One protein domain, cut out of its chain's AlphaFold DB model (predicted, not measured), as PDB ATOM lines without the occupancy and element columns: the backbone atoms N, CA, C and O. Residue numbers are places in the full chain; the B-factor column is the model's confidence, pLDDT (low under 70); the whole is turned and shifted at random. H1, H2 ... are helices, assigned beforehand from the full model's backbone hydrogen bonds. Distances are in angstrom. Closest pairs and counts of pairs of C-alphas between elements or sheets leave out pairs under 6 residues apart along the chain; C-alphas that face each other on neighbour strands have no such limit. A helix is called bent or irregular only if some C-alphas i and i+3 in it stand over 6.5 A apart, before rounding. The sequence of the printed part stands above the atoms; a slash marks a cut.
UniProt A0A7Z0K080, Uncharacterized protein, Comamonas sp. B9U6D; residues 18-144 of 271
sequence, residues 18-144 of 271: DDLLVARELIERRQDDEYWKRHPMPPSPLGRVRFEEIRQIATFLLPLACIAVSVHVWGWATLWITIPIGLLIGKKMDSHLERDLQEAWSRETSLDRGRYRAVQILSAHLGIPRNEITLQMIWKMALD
ATOM      1  N   ASP A  18     -19.574 -24.569 -35.793       91.19
ATOM      2  CA  ASP A  18     -18.725 -23.385 -35.645       91.19
ATOM      3  C   ASP A  18     -17.862 -23.457 -34.372       91.19
ATOM      4  O   ASP A  18     -16.666 -23.158 -34.405       91.19
ATOM      5  N   ASP A  19     -18.414 -23.961 -33.265       93.81
ATOM      6  CA  ASP A  19     -17.666 -24.157 -32.018       93.81
ATOM      7  C   ASP A  19     -16.619 -25.274 -32.151       93.81
ATOM      8  O   ASP A  19     -15.505 -25.175 -31.622       93.81
ATOM      9  N   LEU A  20     -16.958 -26.343 -32.881       95.06
ATOM     10  CA  LEU A  20     -16.032 -27.433 -33.189       95.06
ATOM     11  C   LEU A  20     -14.848 -26.942 -34.042       95.06
ATOM     12  O   LEU A  20     -13.708 -27.338 -33.779       95.06
ATOM     13  N   LEU A  21     -15.092 -26.043 -35.004       93.12
ATOM     14  CA  LEU A  21     -14.051 -25.412 -35.820       93.12
ATOM     15  C   LEU A  21     -13.119 -24.537 -34.981       93.12
ATOM     16  O   LEU A  21     -11.898 -24.679 -35.083       93.12
ATOM     17  N   VAL A  22     -13.671 -23.696 -34.100       93.94
ATOM     18  CA  VAL A  22     -12.875 -22.866 -33.178       93.94
ATOM     19  C   VAL A  22     -11.983 -23.746 -32.297       93.94
ATOM     20  O   VAL A  22     -10.797 -23.458 -32.110       93.94
ATOM     21  N   ALA A  23     -12.519 -24.853 -31.776       95.25
ATOM     22  CA  ALA A  23     -11.745 -25.798 -30.977       95.25
ATOM     23  C   ALA A  23     -10.627 -26.478 -31.789       95.25
ATOM     24  O   ALA A  23      -9.495 -26.590 -31.309       95.25
ATOM     25  N   ARG A  24     -10.918 -26.904 -33.024       95.25
ATOM     26  CA  ARG A  24      -9.939 -27.508 -33.939       95.25
ATOM     27  C   ARG A  24      -8.801 -26.541 -34.254       95.25
ATOM     28  O   ARG A  24      -7.638 -26.918 -34.101       95.25
ATOM     29  N   GLU A  25      -9.120 -25.308 -34.634       93.62
ATOM     30  CA  GLU A  25      -8.129 -24.272 -34.926       93.62
ATOM     31  C   GLU A  25      -7.228 -24.018 -33.711       93.62
ATOM     32  O   GLU A  25      -6.004 -23.919 -33.827       93.62
ATOM     33  N   LEU A  26      -7.815 -23.986 -32.512       92.62
ATOM     34  CA  LEU A  26      -7.043 -23.768 -31.300       92.62
ATOM     35  C   LEU A  26      -6.023 -24.888 -31.049       92.62
ATOM     36  O   LEU A  26      -4.882 -24.591 -30.683       92.62
ATOM     37  N   ILE A  27      -6.400 -26.148 -31.292       93.69
ATOM     38  CA  ILE A  27      -5.493 -27.304 -31.210       93.69
ATOM     39  C   ILE A  27      -4.410 -27.251 -32.297       93.69
ATOM     40  O   ILE A  27      -3.242 -27.523 -32.008       93.69
ATOM     41  N   GLU A  28      -4.753 -26.862 -33.528       93.25
ATOM     42  CA  GLU A  28      -3.793 -26.726 -34.634       93.25
ATOM     43  C   GLU A  28      -2.696 -25.695 -34.331       93.25
ATOM     44  O   GLU A  28      -1.532 -25.898 -34.686       93.25
ATOM     45  N   ARG A  29      -3.025 -24.651 -33.563       90.44
ATOM     46  CA  ARG A  29      -2.071 -23.642 -33.073       90.44
ATOM     47  C   ARG A  29      -1.119 -24.151 -31.970       90.44
ATOM     48  O   ARG A  29      -0.269 -23.393 -31.494       90.44
ATOM     49  N   ARG A  30      -1.196 -25.435 -31.590       90.31
ATOM     50  CA  ARG A  30      -0.292 -26.137 -30.649       90.31
ATOM     51  C   ARG A  30      -0.171 -25.459 -29.280       90.31
ATOM     52  O   ARG A  30       0.927 -25.068 -28.883       90.31
ATOM     53  N   GLN A  31      -1.290 -25.288 -28.587       89.12
ATOM     54  CA  GLN A  31      -1.321 -24.663 -27.259       89.12
ATOM     55  C   GLN A  31      -0.342 -25.323 -26.276       89.12
ATOM     56  O   GLN A  31      -0.055 -26.513 -26.378       89.12
ATOM     57  N   ASP A  32       0.170 -24.538 -25.331       88.19
ATOM     58  CA  ASP A  32       1.033 -25.030 -24.256       88.19
ATOM     59  C   ASP A  32       0.174 -25.545 -23.085       88.19
ATOM     60  O   ASP A  32      -0.474 -24.773 -22.371       88.19
ATOM     61  N   ASP A  33       0.169 -26.868 -22.896       88.44
ATOM     62  CA  ASP A  33      -0.557 -27.564 -21.829       88.44
ATOM     63  C   ASP A  33      -0.149 -27.098 -20.424       88.44
ATOM     64  O   ASP A  33      -0.982 -27.040 -19.511       88.44
ATOM     65  N   GLU A  34       1.136 -26.808 -20.216       89.56
ATOM     66  CA  GLU A  34       1.656 -26.399 -18.917       89.56
ATOM     67  C   GLU A  34       1.213 -24.969 -18.603       89.56
ATOM     68  O   GLU A  34       0.746 -24.681 -17.495       89.56
ATOM     69  N   TYR A  35       1.263 -24.096 -19.609       86.38
ATOM     70  CA  TYR A  35       0.736 -22.741 -19.508       86.38
ATOM     71  C   TYR A  35      -0.776 -22.728 -19.242       86.38
ATOM     72  O   TYR A  35      -1.234 -21.973 -18.380       86.38
ATOM     73  N   TRP A  36      -1.546 -23.610 -19.891       87.94
ATOM     74  CA  TRP A  36      -2.990 -23.740 -19.666       87.94
ATOM     75  C   TRP A  36      -3.330 -24.132 -18.228       87.94
ATOM     76  O   TRP A  36      -4.256 -23.582 -17.634       87.94
ATOM     77  N   LYS A  37      -2.562 -25.056 -17.639       88.44
ATOM     78  CA  LYS A  37      -2.742 -25.473 -16.239       88.44
ATOM     79  C   LYS A  37      -2.400 -24.360 -15.253       88.44
ATOM     80  O   LYS A  37      -3.076 -24.225 -14.240       88.44
ATOM     81  N   ARG A  38      -1.354 -23.577 -15.541       89.88
ATOM     82  CA  ARG A  38      -0.928 -22.455 -14.687       89.88
ATOM     83  C   ARG A  38      -1.892 -21.268 -14.768       89.88
ATOM     84  O   ARG A  38      -2.150 -20.635 -13.752       89.88
ATOM     85  N   HIS A  39      -2.435 -20.991 -15.952       87.44
ATOM     86  CA  HIS A  39      -3.343 -19.873 -16.209       87.44
ATOM     87  C   HIS A  39      -4.613 -20.388 -16.901       87.44
ATOM     88  O   HIS A  39      -4.715 -20.272 -18.124       87.44
ATOM     89  N   PRO A  40      -5.581 -20.960 -16.157       79.06
ATOM     90  CA  PRO A  40      -6.796 -21.528 -16.749       79.06
ATOM     91  C   PRO A  40      -7.629 -20.471 -17.479       79.06
ATOM     92  O   PRO A  40      -8.262 -20.766 -18.486       79.06
ATOM     93  N   MET A  41      -7.573 -19.226 -17.003       80.56
ATOM     94  CA  MET A  41      -8.099 -18.070 -17.708       80.56
ATOM     95  C   MET A  41      -6.919 -17.226 -18.202       80.56
ATOM     96  O   MET A  41      -6.184 -16.696 -17.361       80.56
ATOM     97  N   PRO A  42      -6.704 -17.098 -19.526       71.62
ATOM     98  CA  PRO A  42      -5.784 -16.093 -20.034       71.62
ATOM     99  C   PRO A  42      -6.176 -14.714 -19.500       71.62
ATOM    100  O   PRO A  42      -7.370 -14.385 -19.520       71.62
ATOM    101  N   PRO A  43      -5.216 -13.901 -19.026       72.19
ATOM    102  CA  PRO A  43      -5.490 -12.488 -18.822       72.19
ATOM    103  C   PRO A  43      -5.971 -11.885 -20.148       72.19
ATOM    104  O   PRO A  43      -5.565 -12.336 -21.218       72.19
ATOM    105  N   SER A  44      -6.858 -10.887 -20.084       67.56
ATOM    106  CA  SER A  44      -7.276 -10.176 -21.296       67.56
ATOM    107  C   SER A  44      -6.026  -9.665 -22.019       67.56
ATOM    108  O   SER A  44      -5.250  -8.953 -21.375       67.56
ATOM    109  N   PRO A  45      -5.821 -10.023 -23.302       59.31
ATOM    110  CA  PRO A  45      -4.648  -9.616 -24.070       59.31
ATOM    111  C   PRO A  45      -4.540  -8.088 -24.070       59.31
ATOM    112  O   PRO A  45      -3.560  -7.507 -23.617       59.31
ATOM    113  N   LEU A  46      -5.666  -7.438 -24.355       60.78
ATOM    114  CA  LEU A  46      -5.838  -6.006 -24.203       60.78
ATOM    115  C   LEU A  46      -6.161  -5.693 -22.736       60.78
ATOM    116  O   LEU A  46      -7.317  -5.524 -22.337       60.78
ATOM    117  N   GLY A  47      -5.130  -5.659 -21.896       59.75
ATOM    118  CA  GLY A  47      -5.165  -4.816 -20.702       59.75
ATOM    119  C   GLY A  47      -5.302  -3.345 -21.113       59.75
ATOM    120  O   GLY A  47      -5.079  -3.006 -22.274       59.75
ATOM    121  N   ARG A  48      -5.651  -2.449 -20.174       57.78
ATOM    122  CA  ARG A  48      -5.609  -0.995 -20.431       57.78
ATOM    123  C   ARG A  48      -4.265  -0.662 -21.078       57.78
ATOM    124  O   ARG A  48      -3.229  -0.850 -20.430       57.78
ATOM    125  N   VAL A  49      -4.271  -0.198 -22.330       60.97
ATOM    126  CA  VAL A  49      -3.040   0.232 -22.996       60.97
ATOM    127  C   VAL A  49      -2.481   1.343 -22.119       60.97
ATOM    128  O   VAL A  49      -3.149   2.352 -21.869       60.97
ATOM    129  N   ARG A  50      -1.298   1.125 -21.529       56.94
ATOM    130  CA  ARG A  50      -0.705   2.124 -20.632       56.94
ATOM    131  C   ARG A  50      -0.622   3.428 -21.423       56.94
ATOM    132  O   ARG A  50      -0.176   3.417 -22.564       56.94
ATOM    133  N   PHE A  51      -1.076   4.520 -20.813       63.53
ATOM    134  CA  PHE A  51      -1.159   5.847 -21.434       63.53
ATOM    135  C   PHE A  51      -2.281   6.053 -22.463       63.53
ATOM    136  O   PHE A  51      -2.271   7.086 -23.119       63.53
ATOM    137  N   GLU A  52      -3.279   5.175 -22.583       71.25
ATOM    138  CA  GLU A  52      -4.430   5.411 -23.471       71.25
ATOM    139  C   GLU A  52      -5.182   6.711 -23.151       71.25
ATOM    140  O   GLU A  52      -5.490   7.482 -24.055       71.25
ATOM    141  N   GLU A  53      -5.396   7.010 -21.871       76.19
ATOM    142  CA  GLU A  53      -6.030   8.263 -21.436       76.19
ATOM    143  C   GLU A  53      -5.158   9.481 -21.773       76.19
ATOM    144  O   GLU A  53      -5.625  10.459 -22.356       76.19
ATOM    145  N   ILE A  54      -3.856   9.396 -21.476       74.00
ATOM    146  CA  ILE A  54      -2.880  10.445 -21.808       74.00
ATOM    147  C   ILE A  54      -2.791  10.634 -23.323       74.00
ATOM    148  O   ILE A  54      -2.629  11.755 -23.793       74.00
ATOM    149  N   ARG A  55      -2.955   9.560 -24.094       69.81
ATOM    150  CA  ARG A  55      -2.985   9.581 -25.550       69.81
ATOM    151  C   ARG A  55      -4.249  10.244 -26.075       69.81
ATOM    152  O   ARG A  55      -4.133  11.106 -26.929       69.81
ATOM    153  N   GLN A  56      -5.432   9.894 -25.570       77.00
ATOM    154  CA  GLN A  56      -6.681  10.558 -25.963       77.00
ATOM    155  C   GLN A  56      -6.595  12.064 -25.683       77.00
ATOM    156  O   GLN A  56      -6.907  12.884 -26.547       77.00
ATOM    157  N   ILE A  57      -6.061  12.434 -24.518       79.38
ATOM    158  CA  ILE A  57      -5.758  13.827 -24.177       79.38
ATOM    159  C   ILE A  57      -4.760  14.418 -25.182       79.38
ATOM    160  O   ILE A  57      -5.010  15.485 -25.732       79.38
ATOM    161  N   ALA A  58      -3.659  13.738 -25.488       78.06
ATOM    162  CA  ALA A  58      -2.645  14.250 -26.403       78.06
ATOM    163  C   ALA A  58      -3.143  14.388 -27.853       78.06
ATOM    164  O   ALA A  58      -2.759  15.338 -28.521       78.06
ATOM    165  N   THR A  59      -4.015  13.508 -28.343       74.94
ATOM    166  CA  THR A  59      -4.528  13.566 -29.721       74.94
ATOM    167  C   THR A  59      -5.544  14.695 -29.911       74.94
ATOM    168  O   THR A  59      -5.588  15.295 -30.982       74.94
ATOM    169  N   PHE A  60      -6.331  15.037 -28.882       79.88
ATOM    170  CA  PHE A  60      -7.364  16.077 -28.989       79.88
ATOM    171  C   PHE A  60      -6.965  17.406 -28.344       79.88
ATOM    172  O   PHE A  60      -7.072  18.457 -28.974       79.88
ATOM    173  N   LEU A  61      -6.484  17.386 -27.099       85.44
ATOM    174  CA  LEU A  61      -6.172  18.607 -26.355       85.44
ATOM    175  C   LEU A  61      -4.865  19.245 -26.810       85.44
ATOM    176  O   LEU A  61      -4.799  20.469 -26.838       85.44
ATOM    177  N   LEU A  62      -3.847  18.469 -27.196       82.75
ATOM    178  CA  LEU A  62      -2.559  19.051 -27.591       82.75
ATOM    179  C   LEU A  62      -2.671  19.879 -28.887       82.75
ATOM    180  O   LEU A  62      -2.241  21.033 -28.867       82.75
ATOM    181  N   PRO A  63      -3.311  19.399 -29.977       81.81
ATOM    182  CA  PRO A  63      -3.488  20.213 -31.178       81.81
ATOM    183  C   PRO A  63      -4.389  21.425 -30.934       81.81
ATOM    184  O   PRO A  63      -4.068  22.520 -31.394       81.81
ATOM    185  N   LEU A  64      -5.481  21.261 -30.175       86.50
ATOM    186  CA  LEU A  64      -6.385  22.365 -29.839       86.50
ATOM    187  C   LEU A  64      -5.687  23.436 -28.994       86.50
ATOM    188  O   LEU A  64      -5.829  24.624 -29.280       86.50
ATOM    189  N   ALA A  65      -4.896  23.030 -28.000       89.50
ATOM    190  CA  ALA A  65      -4.116  23.944 -27.175       89.50
ATOM    191  C   ALA A  65      -3.053  24.673 -28.007       89.50
ATOM    192  O   ALA A  65      -2.928  25.890 -27.894       89.50
ATOM    193  N   CYS A  66      -2.339  23.968 -28.891       86.56
ATOM    194  CA  CYS A  66      -1.383  24.593 -29.804       86.56
ATOM    195  C   CYS A  66      -2.060  25.630 -30.710       86.56
ATOM    196  O   CYS A  66      -1.563  26.747 -30.822       86.56
ATOM    197  N   ILE A  67      -3.214  25.303 -31.302       88.25
ATOM    198  CA  ILE A  67      -3.980  26.238 -32.136       88.25
ATOM    199  C   ILE A  67      -4.433  27.456 -31.321       88.25
ATOM    200  O   ILE A  67      -4.234  28.587 -31.761       88.25
ATOM    201  N   ALA A  68      -4.999  27.247 -30.129       92.88
ATOM    202  CA  ALA A  68      -5.481  28.328 -29.272       92.88
ATOM    203  C   ALA A  68      -4.350  29.284 -28.862       92.88
ATOM    204  O   ALA A  68      -4.504  30.502 -28.964       92.88
ATOM    205  N   VAL A  69      -3.195  28.741 -28.462       93.81
ATOM    206  CA  VAL A  69      -2.006  29.533 -28.118       93.81
ATOM    207  C   VAL A  69      -1.495  30.299 -29.337       93.81
ATOM    208  O   VAL A  69      -1.224  31.495 -29.234       93.81
ATOM    209  N   SER A  70      -1.414  29.661 -30.507       91.12
ATOM    210  CA  SER A  70      -0.948  30.327 -31.725       91.12
ATOM    211  C   SER A  70      -1.859  31.473 -32.166       91.12
ATOM    212  O   SER A  70      -1.364  32.550 -32.503       91.12
ATOM    213  N   VAL A  71      -3.179  31.278 -32.102       94.94
ATOM    214  CA  VAL A  71      -4.157  32.330 -32.416       94.94
ATOM    215  C   VAL A  71      -4.080  33.469 -31.398       94.94
ATOM    216  O   VAL A  71      -4.170  34.630 -31.789       94.94
ATOM    217  N   HIS A  72      -3.875  33.170 -30.113       96.62
ATOM    218  CA  HIS A  72      -3.778  34.193 -29.071       96.62
ATOM    219  C   HIS A  72      -2.520  35.067 -29.203       96.62
ATOM    220  O   HIS A  72      -2.605  36.281 -29.040       96.62
ATOM    221  N   VAL A  73      -1.366  34.468 -29.518       96.69
ATOM    222  CA  VAL A  73      -0.074  35.179 -29.561       96.69
ATOM    223  C   VAL A  73       0.155  35.899 -30.891       96.69
ATOM    224  O   VAL A  73       0.662  37.019 -30.907       96.69
ATOM    225  N   TRP A  74      -0.209  35.274 -32.013       95.12
ATOM    226  CA  TRP A  74       0.143  35.755 -33.357       95.12
ATOM    227  C   TRP A  74      -1.068  36.064 -34.244       95.12
ATOM    228  O   TRP A  74      -0.911  36.503 -35.384       95.12
ATOM    229  N   GLY A  75      -2.282  35.853 -33.736       94.88
ATOM    230  CA  GLY A  75      -3.519  36.106 -34.462       94.88
ATOM    231  C   GLY A  75      -3.909  34.996 -35.442       94.88
ATOM    232  O   GLY A  75      -3.196  34.015 -35.675       94.88
ATOM    233  N   TRP A  76      -5.083  35.181 -36.050       94.56
ATOM    234  CA  TRP A  76      -5.760  34.201 -36.908       94.56
ATOM    235  C   TRP A  76      -4.981  33.797 -38.167       94.56
ATOM    236  O   TRP A  76      -5.197  32.708 -38.695       94.56
ATOM    237  N   ALA A  77      -4.048  34.630 -38.637       94.12
ATOM    238  CA  ALA A  77      -3.243  34.338 -39.825       94.12
ATOM    239  C   ALA A  77      -2.361  33.084 -39.661       94.12
ATOM    240  O   ALA A  77      -2.043  32.425 -40.650       94.12
ATOM    241  N   THR A  78      -2.006  32.715 -38.424       92.00
ATOM    242  CA  THR A  78      -1.159  31.542 -38.149       92.00
ATOM    243  C   THR A  78      -1.832  30.200 -38.408       92.00
ATOM    244  O   THR A  78      -1.128  29.209 -38.603       92.00
ATOM    245  N   LEU A  79      -3.167  30.164 -38.505       90.69
ATOM    246  CA  LEU A  79      -3.926  28.933 -38.739       90.69
ATOM    247  C   LEU A  79      -3.488  28.179 -39.998       90.69
ATOM    248  O   LEU A  79      -3.434  26.951 -39.992       90.69
ATOM    249  N   TRP A  80      -3.111  28.904 -41.054       93.06
ATOM    250  CA  TRP A  80      -2.653  28.307 -42.312       93.06
ATOM    251  C   TRP A  80      -1.374  27.476 -42.166       93.06
ATOM    252  O   TRP A  80      -1.131  26.590 -42.979       93.06
ATOM    253  N   ILE A  81      -0.574  27.734 -41.130       89.19
ATOM    254  CA  ILE A  81       0.672  27.013 -40.850       89.19
ATOM    255  C   ILE A  81       0.459  25.993 -39.729       89.19
ATOM    256  O   ILE A  81       0.933  24.858 -39.818       89.19
ATOM    257  N   THR A  82      -0.275  26.361 -38.679       87.06
ATOM    258  CA  THR A  82      -0.450  25.500 -37.504       87.06
ATOM    259  C   THR A  82      -1.330  24.290 -37.793       87.06
ATOM    260  O   THR A  82      -1.055  23.219 -37.258       87.06
ATOM    261  N   ILE A  83      -2.341  24.418 -38.662       87.12
ATOM    262  CA  ILE A  83      -3.223  23.298 -39.023       87.12
ATOM    263  C   ILE A  83      -2.441  22.185 -39.753       87.12
ATOM    264  O   ILE A  83      -2.464  21.053 -39.265       87.12
ATOM    265  N   PRO A  84      -1.691  22.446 -40.848       90.31
ATOM    266  CA  PRO A  84      -0.894  21.407 -41.507       90.31
ATOM    267  C   PRO A  84       0.148  20.756 -40.593       90.31
ATOM    268  O   PRO A  84       0.327  19.539 -40.630       90.31
ATOM    269  N   ILE A  85       0.820  21.548 -39.749       87.31
ATOM    270  CA  ILE A  85       1.805  21.027 -38.792       87.31
ATOM    271  C   ILE A  85       1.124  20.119 -37.762       87.31
ATOM    272  O   ILE A  85       1.620  19.025 -37.497       87.31
ATOM    273  N   GLY A  86      -0.028  20.530 -37.225       83.69
ATOM    274  CA  GLY A  86      -0.817  19.719 -36.299       83.69
ATOM    275  C   GLY A  86      -1.240  18.383 -36.910       83.69
ATOM    276  O   GLY A  86      -1.084  17.343 -36.273       83.69
ATOM    277  N   LEU A  87      -1.678  18.385 -38.173       84.88
ATOM    278  CA  LEU A  87      -2.022  17.161 -38.905       84.88
ATOM    279  C   LEU A  87      -0.811  16.234 -39.104       84.88
ATOM    280  O   LEU A  87      -0.939  15.021 -38.949       84.88
ATOM    281  N   LEU A  88       0.372  16.779 -39.411       86.88
ATOM    282  CA  LEU A  88       1.601  15.985 -39.539       86.88
ATOM    283  C   LEU A  88       2.029  15.354 -38.209       86.88
ATOM    284  O   LEU A  88       2.450  14.196 -38.190       86.88
ATOM    285  N   ILE A  89       1.915  16.101 -37.107       83.69
ATOM    286  CA  ILE A  89       2.200  15.593 -35.760       83.69
ATOM    287  C   ILE A  89       1.220  14.470 -35.409       83.69
ATOM    288  O   ILE A  89       1.668  13.397 -35.008       83.69
ATOM    289  N   GLY A  90      -0.081  14.683 -35.638       81.00
ATOM    290  CA  GLY A  90      -1.117  13.669 -35.425       81.00
ATOM    291  C   GLY A  90      -0.830  12.389 -36.206       81.00
ATOM    292  O   GLY A  90      -0.697  11.323 -35.613       81.00
ATOM    293  N   LYS A  91      -0.564  12.508 -37.514       84.06
ATOM    294  CA  LYS A  91      -0.216  11.362 -38.367       84.06
ATOM    295  C   LYS A  91       0.989  10.576 -37.839       84.06
ATOM    296  O   LYS A  91       0.998   9.349 -37.889       84.06
ATOM    297  N   LYS A  92       2.026  11.264 -37.347       85.00
ATOM    298  CA  LYS A  92       3.216  10.598 -36.801       85.00
ATOM    299  C   LYS A  92       2.904   9.864 -35.494       85.00
ATOM    300  O   LYS A  92       3.423   8.769 -35.292       85.00
ATOM    301  N   MET A  93       2.080  10.450 -34.624       78.69
ATOM    302  CA  MET A  93       1.625   9.801 -33.391       78.69
ATOM    303  C   MET A  93       0.805   8.543 -33.688       78.69
ATOM    304  O   MET A  93       1.064   7.508 -33.077       78.69
ATOM    305  N   ASP A  94      -0.085   8.597 -34.679       80.25
ATOM    306  CA  ASP A  94      -0.874   7.438 -35.107       80.25
ATOM    307  C   ASP A  94       0.019   6.304 -35.632       80.25
ATOM    308  O   ASP A  94      -0.151   5.152 -35.248       80.25
ATOM    309  N   SER A  95       1.051   6.618 -36.426       84.81
ATOM    310  CA  SER A  95       2.010   5.601 -36.889       84.81
ATOM    311  C   SER A  95       2.826   4.963 -35.757       84.81
ATOM    312  O   SER A  95       3.234   3.809 -35.871       84.81
ATOM    313  N   HIS A  96       3.121   5.700 -34.682       81.38
ATOM    314  CA  HIS A  96       3.779   5.121 -33.507       81.38
ATOM    315  C   HIS A  96       2.832   4.197 -32.742       81.38
ATOM    316  O   HIS A  96       3.231   3.103 -32.357       81.38
ATOM    317  N   LEU A  97       1.573   4.603 -32.600       77.00
ATOM    318  CA  LEU A  97       0.544   3.791 -31.972       77.00
ATOM    319  C   LEU A  97       0.303   2.478 -32.704       77.00
ATOM    320  O   LEU A  97       0.192   1.441 -32.063       77.00
ATOM    321  N   GLU A  98       0.218   2.525 -34.030       81.19
ATOM    322  CA  GLU A  98      -0.009   1.336 -34.844       81.19
ATOM    323  C   GLU A  98       1.109   0.310 -34.631       81.19
ATOM    324  O   GLU A  98       0.839  -0.874 -34.442       81.19
ATOM    325  N   ARG A  99       2.363   0.772 -34.549       84.19
ATOM    326  CA  ARG A  99       3.512  -0.091 -34.244       84.19
ATOM    327  C   ARG A  99       3.436  -0.682 -32.844       84.19
ATOM    328  O   ARG A  99       3.613  -1.886 -32.702       84.19
ATOM    329  N   ASP A 100       3.147   0.131 -31.832       79.94
ATOM    330  CA  ASP A 100       3.048  -0.345 -30.448       79.94
ATOM    331  C   ASP A 100       1.910  -1.367 -30.289       79.94
ATOM    332  O   ASP A 100       2.065  -2.373 -29.591       79.94
ATOM    333  N   LEU A 101       0.787  -1.147 -30.980       77.81
ATOM    334  CA  LEU A 101      -0.343  -2.073 -31.025       77.81
ATOM    335  C   LEU A 101       0.050  -3.385 -31.715       77.81
ATOM    336  O   LEU A 101      -0.220  -4.462 -31.193       77.81
ATOM    337  N   GLN A 102       0.757  -3.309 -32.842       82.12
ATOM    338  CA  GLN A 102       1.230  -4.482 -33.575       82.12
ATOM    339  C   GLN A 102       2.283  -5.278 -32.779       82.12
ATOM    340  O   GLN A 102       2.298  -6.513 -32.790       82.12
ATOM    341  N   GLU A 103       3.146  -4.599 -32.021       81.81
ATOM    342  CA  GLU A 103       4.081  -5.229 -31.085       81.81
ATOM    343  C   GLU A 103       3.376  -5.866 -29.878       81.81
ATOM    344  O   GLU A 103       3.835  -6.889 -29.361       81.81
ATOM    345  N   ALA A 104       2.285  -5.275 -29.389       77.62
ATOM    346  CA  ALA A 104       1.461  -5.876 -28.342       77.62
ATOM    347  C   ALA A 104       0.758  -7.136 -28.872       77.62
ATOM    348  O   ALA A 104       0.926  -8.217 -28.305       77.62
ATOM    349  N   TRP A 105       0.109  -7.037 -30.034       78.62
ATOM    350  CA  TRP A 105      -0.560  -8.157 -30.693       78.62
ATOM    351  C   TRP A 105       0.384  -9.303 -31.044       78.62
ATOM    352  O   TRP A 105       0.026 -10.467 -30.871       78.62
ATOM    353  N   SER A 106       1.602  -9.025 -31.512       80.31
ATOM    354  CA  SER A 106       2.579 -10.085 -31.807       80.31
ATOM    355  C   SER A 106       3.053 -10.798 -30.537       80.31
ATOM    356  O   SER A 106       3.125 -12.031 -30.520       80.31
ATOM    357  N   ARG A 107       3.298 -10.058 -29.446       77.31
ATOM    358  CA  ARG A 107       3.615 -10.639 -28.132       77.31
ATOM    359  C   ARG A 107       2.474 -11.514 -27.622       77.31
ATOM    360  O   ARG A 107       2.713 -12.652 -27.225       77.31
ATOM    361  N   GLU A 108       1.241 -11.041 -27.700       73.19
ATOM    362  CA  GLU A 108       0.051 -11.793 -27.292       73.19
ATOM    363  C   GLU A 108      -0.187 -13.025 -28.160       73.19
ATOM    364  O   GLU A 108      -0.438 -14.111 -27.644       73.19
ATOM    365  N   THR A 109      -0.042 -12.900 -29.478       77.50
ATOM    366  CA  THR A 109      -0.173 -14.033 -30.400       77.50
ATOM    367  C   THR A 109       0.876 -15.097 -30.092       77.50
ATOM    368  O   THR A 109       0.584 -16.287 -30.173       77.50
ATOM    369  N   SER A 110       2.076 -14.692 -29.664       79.88
ATOM    370  CA  SER A 110       3.121 -15.630 -29.250       79.88
ATOM    371  C   SER A 110       2.819 -16.331 -27.917       79.88
ATOM    372  O   SER A 110       3.094 -17.526 -27.793       79.88
ATOM    373  N   LEU A 111       2.225 -15.616 -26.952       76.31
ATOM    374  CA  LEU A 111       1.957 -16.104 -25.594       76.31
ATOM    375  C   LEU A 111       0.659 -16.912 -25.493       76.31
ATOM    376  O   LEU A 111       0.652 -17.998 -24.922       76.31
ATOM    377  N   ASP A 112      -0.428 -16.397 -26.062       77.25
ATOM    378  CA  ASP A 112      -1.770 -16.967 -25.942       77.25
ATOM    379  C   ASP A 112      -2.261 -17.638 -27.226       77.25
ATOM    380  O   ASP A 112      -3.267 -18.337 -27.179       77.25
ATOM    381  N   ARG A 113      -1.609 -17.445 -28.384       85.56
ATOM    382  CA  ARG A 113      -1.967 -18.095 -29.668       85.56
ATOM    383  C   ARG A 113      -3.467 -18.051 -30.008       85.56
ATOM    384  O   ARG A 113      -4.011 -18.962 -30.633       85.56
ATOM    385  N   GLY A 114      -4.159 -16.989 -29.594       85.25
ATOM    386  CA  GLY A 114      -5.606 -16.799 -29.781       85.25
ATOM    387  C   GLY A 114      -6.519 -17.545 -28.799       85.25
ATOM    388  O   GLY A 114      -7.736 -17.515 -28.969       85.25
ATOM    389  N   ARG A 115      -5.967 -18.155 -27.746       89.31
ATOM    390  CA  ARG A 115      -6.697 -18.836 -26.671       89.31
ATOM    391  C   ARG A 115      -7.772 -17.970 -26.041       89.31
ATOM    392  O   ARG A 115      -8.900 -18.426 -25.911       89.31
ATOM    393  N   TYR A 116      -7.438 -16.735 -25.664       87.94
ATOM    394  CA  TYR A 116      -8.389 -15.843 -24.999       87.94
ATOM    395  C   TYR A 116      -9.652 -15.629 -25.839       87.94
ATOM    396  O   TYR A 116     -10.762 -15.846 -25.353       87.94
ATOM    397  N   ARG A 117      -9.477 -15.284 -27.120       86.44
ATOM    398  CA  ARG A 117     -10.579 -15.056 -28.061       86.44
ATOM    399  C   ARG A 117     -11.406 -16.324 -28.269       86.44
ATOM    400  O   ARG A 117     -12.625 -16.267 -28.163       86.44
ATOM    401  N   ALA A 118     -10.756 -17.465 -28.504       91.12
ATOM    402  CA  ALA A 118     -11.447 -18.740 -28.691       91.12
ATOM    403  C   ALA A 118     -12.271 -19.134 -27.454       91.12
ATOM    404  O   ALA A 118     -13.451 -19.442 -27.570       91.12
ATOM    405  N   VAL A 119     -11.686 -19.050 -26.256       91.88
ATOM    406  CA  VAL A 119     -12.373 -19.351 -24.988       91.88
ATOM    407  C   VAL A 119     -13.527 -18.378 -24.736       91.88
ATOM    408  O   VAL A 119     -14.559 -18.785 -24.214       91.88
ATOM    409  N   GLN A 120     -13.393 -17.106 -25.117       90.56
ATOM    410  CA  GLN A 120     -14.476 -16.130 -25.008       90.56
ATOM    411  C   GLN A 120     -15.655 -16.468 -25.931       90.56
ATOM    412  O   GLN A 120     -16.794 -16.416 -25.472       90.56
ATOM    413  N   ILE A 121     -15.383 -16.834 -27.189       90.06
ATOM    414  CA  ILE A 121     -16.408 -17.257 -28.158       90.06
ATOM    415  C   ILE A 121     -17.107 -18.523 -27.653       90.06
ATOM    416  O   ILE A 121     -18.322 -18.523 -27.474       90.06
ATOM    417  N   LEU A 122     -16.330 -19.552 -27.306       92.06
ATOM    418  CA  LEU A 122     -16.854 -20.816 -26.786       92.06
ATOM    419  C   LEU A 122     -17.668 -20.617 -25.502       92.06
ATOM    420  O   LEU A 122     -18.706 -21.239 -25.320       92.06
ATOM    421  N   SER A 123     -17.230 -19.725 -24.612       91.94
ATOM    422  CA  SER A 123     -17.964 -19.404 -23.386       91.94
ATOM    423  C   SER A 123     -19.317 -18.754 -23.675       91.94
ATOM    424  O   SER A 123     -20.304 -19.084 -23.017       91.94
ATOM    425  N   ALA A 124     -19.371 -17.861 -24.665       90.50
ATOM    426  CA  ALA A 124     -20.604 -17.198 -25.068       90.50
ATOM    427  C   ALA A 124     -21.592 -18.173 -25.724       90.50
ATOM    428  O   ALA A 124     -22.777 -18.139 -25.395       90.50
ATOM    429  N   HIS A 125     -21.111 -19.049 -26.608       91.50
ATOM    430  CA  HIS A 125     -21.958 -19.986 -27.348       91.50
ATOM    431  C   HIS A 125     -22.426 -21.169 -26.490       91.50
ATOM    432  O   HIS A 125     -23.610 -21.499 -26.487       91.50
ATOM    433  N   LEU A 126     -21.532 -21.761 -25.690       91.25
ATOM    434  CA  LEU A 126     -21.848 -22.934 -24.862       91.25
ATOM    435  C   LEU A 126     -22.568 -22.578 -23.552       91.25
ATOM    436  O   LEU A 126     -23.037 -23.467 -22.837       91.25
ATOM    437  N   GLY A 127     -22.599 -21.295 -23.175       90.75
ATOM    438  CA  GLY A 127     -23.110 -20.860 -21.872       90.75
ATOM    439  C   GLY A 127     -22.282 -21.385 -20.688       90.75
ATOM    440  O   GLY A 127     -22.777 -21.451 -19.563       90.75
ATOM    441  N   ILE A 128     -21.031 -21.789 -20.932       91.88
ATOM    442  CA  ILE A 128     -20.078 -22.255 -19.916       91.88
ATOM    443  C   ILE A 128     -19.172 -21.078 -19.534       91.88
ATOM    444  O   ILE A 128     -18.681 -20.378 -20.421       91.88
ATOM    445  N   PRO A 129     -18.896 -20.828 -18.243       91.25
ATOM    446  CA  PRO A 129     -17.978 -19.765 -17.856       91.25
ATOM    447  C   PRO A 129     -16.539 -20.081 -18.306       91.25
ATOM    448  O   PRO A 129     -16.093 -21.226 -18.307       91.25
ATOM    449  N   ARG A 130     -15.784 -19.043 -18.687       90.50
ATOM    450  CA  ARG A 130     -14.454 -19.159 -19.325       90.50
ATOM    451  C   ARG A 130     -13.446 -20.008 -18.539       90.50
ATOM    452  O   ARG A 130     -12.609 -20.670 -19.139       90.50
ATOM    453  N   ASN A 131     -13.522 -19.989 -17.211       89.94
ATOM    454  CA  ASN A 131     -12.643 -20.740 -16.312       89.94
ATOM    455  C   ASN A 131     -12.942 -22.250 -16.265       89.94
ATOM    456  O   ASN A 131     -12.081 -23.016 -15.841       89.94
ATOM    457  N   GLU A 132     -14.135 -22.680 -16.681       91.31
ATOM    458  CA  GLU A 132     -14.522 -24.095 -16.757       91.31
ATOM    459  C   GLU A 132     -14.142 -24.739 -18.102       91.31
ATOM    460  O   GLU A 132     -14.169 -25.964 -18.235       91.31
ATOM    461  N   ILE A 133     -13.749 -23.940 -19.099       91.94
ATOM    462  CA  ILE A 133     -13.338 -24.434 -20.416       91.94
ATOM    463  C   ILE A 133     -11.945 -25.062 -20.305       91.94
ATOM    464  O   ILE A 133     -10.907 -24.400 -20.356       91.94
ATOM    465  N   THR A 134     -11.924 -26.383 -20.134       92.50
ATOM    466  CA  THR A 134     -10.683 -27.153 -20.020       92.50
ATOM    467  C   THR A 134     -10.103 -27.509 -21.385       92.50
ATOM    468  O   THR A 134     -10.822 -27.724 -22.360       92.50
ATOM    469  N   LEU A 135      -8.781 -27.678 -21.445       91.94
ATOM    470  CA  LEU A 135      -8.102 -28.139 -22.657       91.94
ATOM    471  C   LEU A 135      -8.597 -29.524 -23.118       91.94
ATOM    472  O   LEU A 135      -8.663 -29.791 -24.314       91.94
ATOM    473  N   GLN A 136      -8.999 -30.395 -22.186       93.00
ATOM    474  CA  GLN A 136      -9.575 -31.708 -22.508       93.00
ATOM    475  C   GLN A 136     -10.893 -31.584 -23.276       93.00
ATOM    476  O   GLN A 136     -11.135 -32.334 -24.220       93.00
ATOM    477  N   MET A 137     -11.725 -30.614 -22.894       94.31
ATOM    478  CA  MET A 137     -12.979 -30.320 -23.576       94.31
ATOM    479  C   MET A 137     -12.726 -29.872 -25.018       94.31
ATOM    480  O   MET A 137     -13.330 -30.404 -25.945       94.31
ATOM    481  N   ILE A 138     -11.755 -28.979 -25.207       94.62
ATOM    482  CA  ILE A 138     -11.342 -28.482 -26.526       94.62
ATOM    483  C   ILE A 138     -10.784 -29.620 -27.392       94.62
ATOM    484  O   ILE A 138     -11.147 -29.737 -28.558       94.62
ATOM    485  N   TRP A 139      -9.964 -30.511 -26.826       95.25
ATOM    486  CA  TRP A 139      -9.478 -31.703 -27.532       95.25
ATOM    487  C   TRP A 139     -10.608 -32.616 -27.997       95.25
ATOM    488  O   TRP A 139     -10.579 -33.101 -29.129       95.25
ATOM    489  N   LYS A 140     -11.602 -32.854 -27.136       95.81
ATOM    490  CA  LYS A 140     -12.769 -33.656 -27.502       95.81
ATOM    491  C   LYS A 140     -13.544 -32.994 -28.644       95.81
ATOM    492  O   LYS A 140     -13.826 -33.660 -29.633       95.81
ATOM    493  N   MET A 141     -13.807 -31.692 -28.550       96.25
ATOM    494  CA  MET A 141     -14.482 -30.926 -29.603       96.25
ATOM    495  C   MET A 141     -13.716 -30.975 -30.932       96.25
ATOM    496  O   MET A 141     -14.298 -31.260 -31.971       96.25
ATOM    497  N   ALA A 142     -12.393 -30.804 -30.913       95.69
ATOM    498  CA  ALA A 142     -11.570 -30.924 -32.114       95.69
ATOM    499  C   ALA A 142     -11.630 -32.336 -32.731       95.69
ATOM    500  O   ALA A 142     -11.651 -32.493 -33.954       95.69
ATOM    501  N   LEU A 143     -11.674 -33.380 -31.896       96.19
ATOM    502  CA  LEU A 143     -11.842 -34.759 -32.356       96.19
ATOM    503  C   LEU A 143     -13.230 -34.988 -32.965       96.19
ATOM    504  O   LEU A 143     -13.349 -35.668 -33.985       96.19
ATOM    505  N   ASP A 144     -14.268 -34.429 -32.352       95.50
ATOM    506  CA  ASP A 144     -15.637 -34.523 -32.848       95.50
ATOM    507  C   ASP A 144     -15.807 -33.755 -34.170       95.50
ATOM    508  O   ASP A 144     -16.462 -34.273 -35.071       95.50
TER     509      ASP A 144
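Overview. This is residues 18 to 144 of the 271 residues of an uncharacterized protein of Comamonas sp. B9U6D (UniProt A0A7Z0K080). A long helical hairpin, H3 and H4, has a small head of short helices at one end, where H1 packs between H5 and H6 and short H2 is near H6. H4 runs from the hairpin's tip to the head, while H3 pairs with its far part and residues 39 to 51, with no named element, lead from the head to H3. The printed part has 127 residues with six named helices, H1 to H6 in chain order, and no named strand: all helix. It is extended, a rod spanning 71 by 27 by 24 A, with a radius of gyration of the C-alphas of 22.9 A.

Arrangement. H1, residues 18 to 28, touches H5, residues 115 to 126, at a shallow tilt of 24 degrees, opposite ways; their closest C-alphas, of Asp 19 and Leu 122, are 6.3 A apart. H1 also touches H6, residues 135 to 144, at a steep tilt of 67 degrees; the closest C-alphas, of Arg 24 and Ala 142, are 4.2 A apart. H2, residues 33 to 38, is close to H6 but not clearly touching, with the C-alphas of Trp 36 and Leu 135 7.4 A apart. H3, residues 52 to 74, and H4, residues 76 to 112, form a helical hairpin at a shallow tilt of 11 degrees; H4 touches H3 with residues 77 to 90 alone, closest at the C-alphas of Pro 63 and Gly 86, 5.8 A. H4 and H5 meet only through their link. Every O i to N i+4 pair is within hydrogen-bond range in H1, H2, H5 and H6, against 17 of 19 in H3 and 30 of 33 in H4.

Along the chain. H1 begins at C-alpha 18 (-18.725, -23.385, -35.645). H3 is 32.2 A long, with a kink of 32 degrees near residue 60. H4 is 52.5 A long, from C-alpha 76 (-5.760, 34.201, -36.908), with a kink of 34 degrees near residue 83; it is only just irregular, C-alphas 77 and 80 being 6.6 A apart. H6 ends at C-alpha 144 (-15.637, -34.523, -32.848).

Size, cuts and confidence. The two C-alphas farthest apart, of Trp 74 and Asp 144, are 72.0 A apart. The printed part has no cut, and the link from H2 to H3 is long, with 13 residues. The mean pLDDT of the printed part is 85.4; residues 44 to 51 and 55 are under 70.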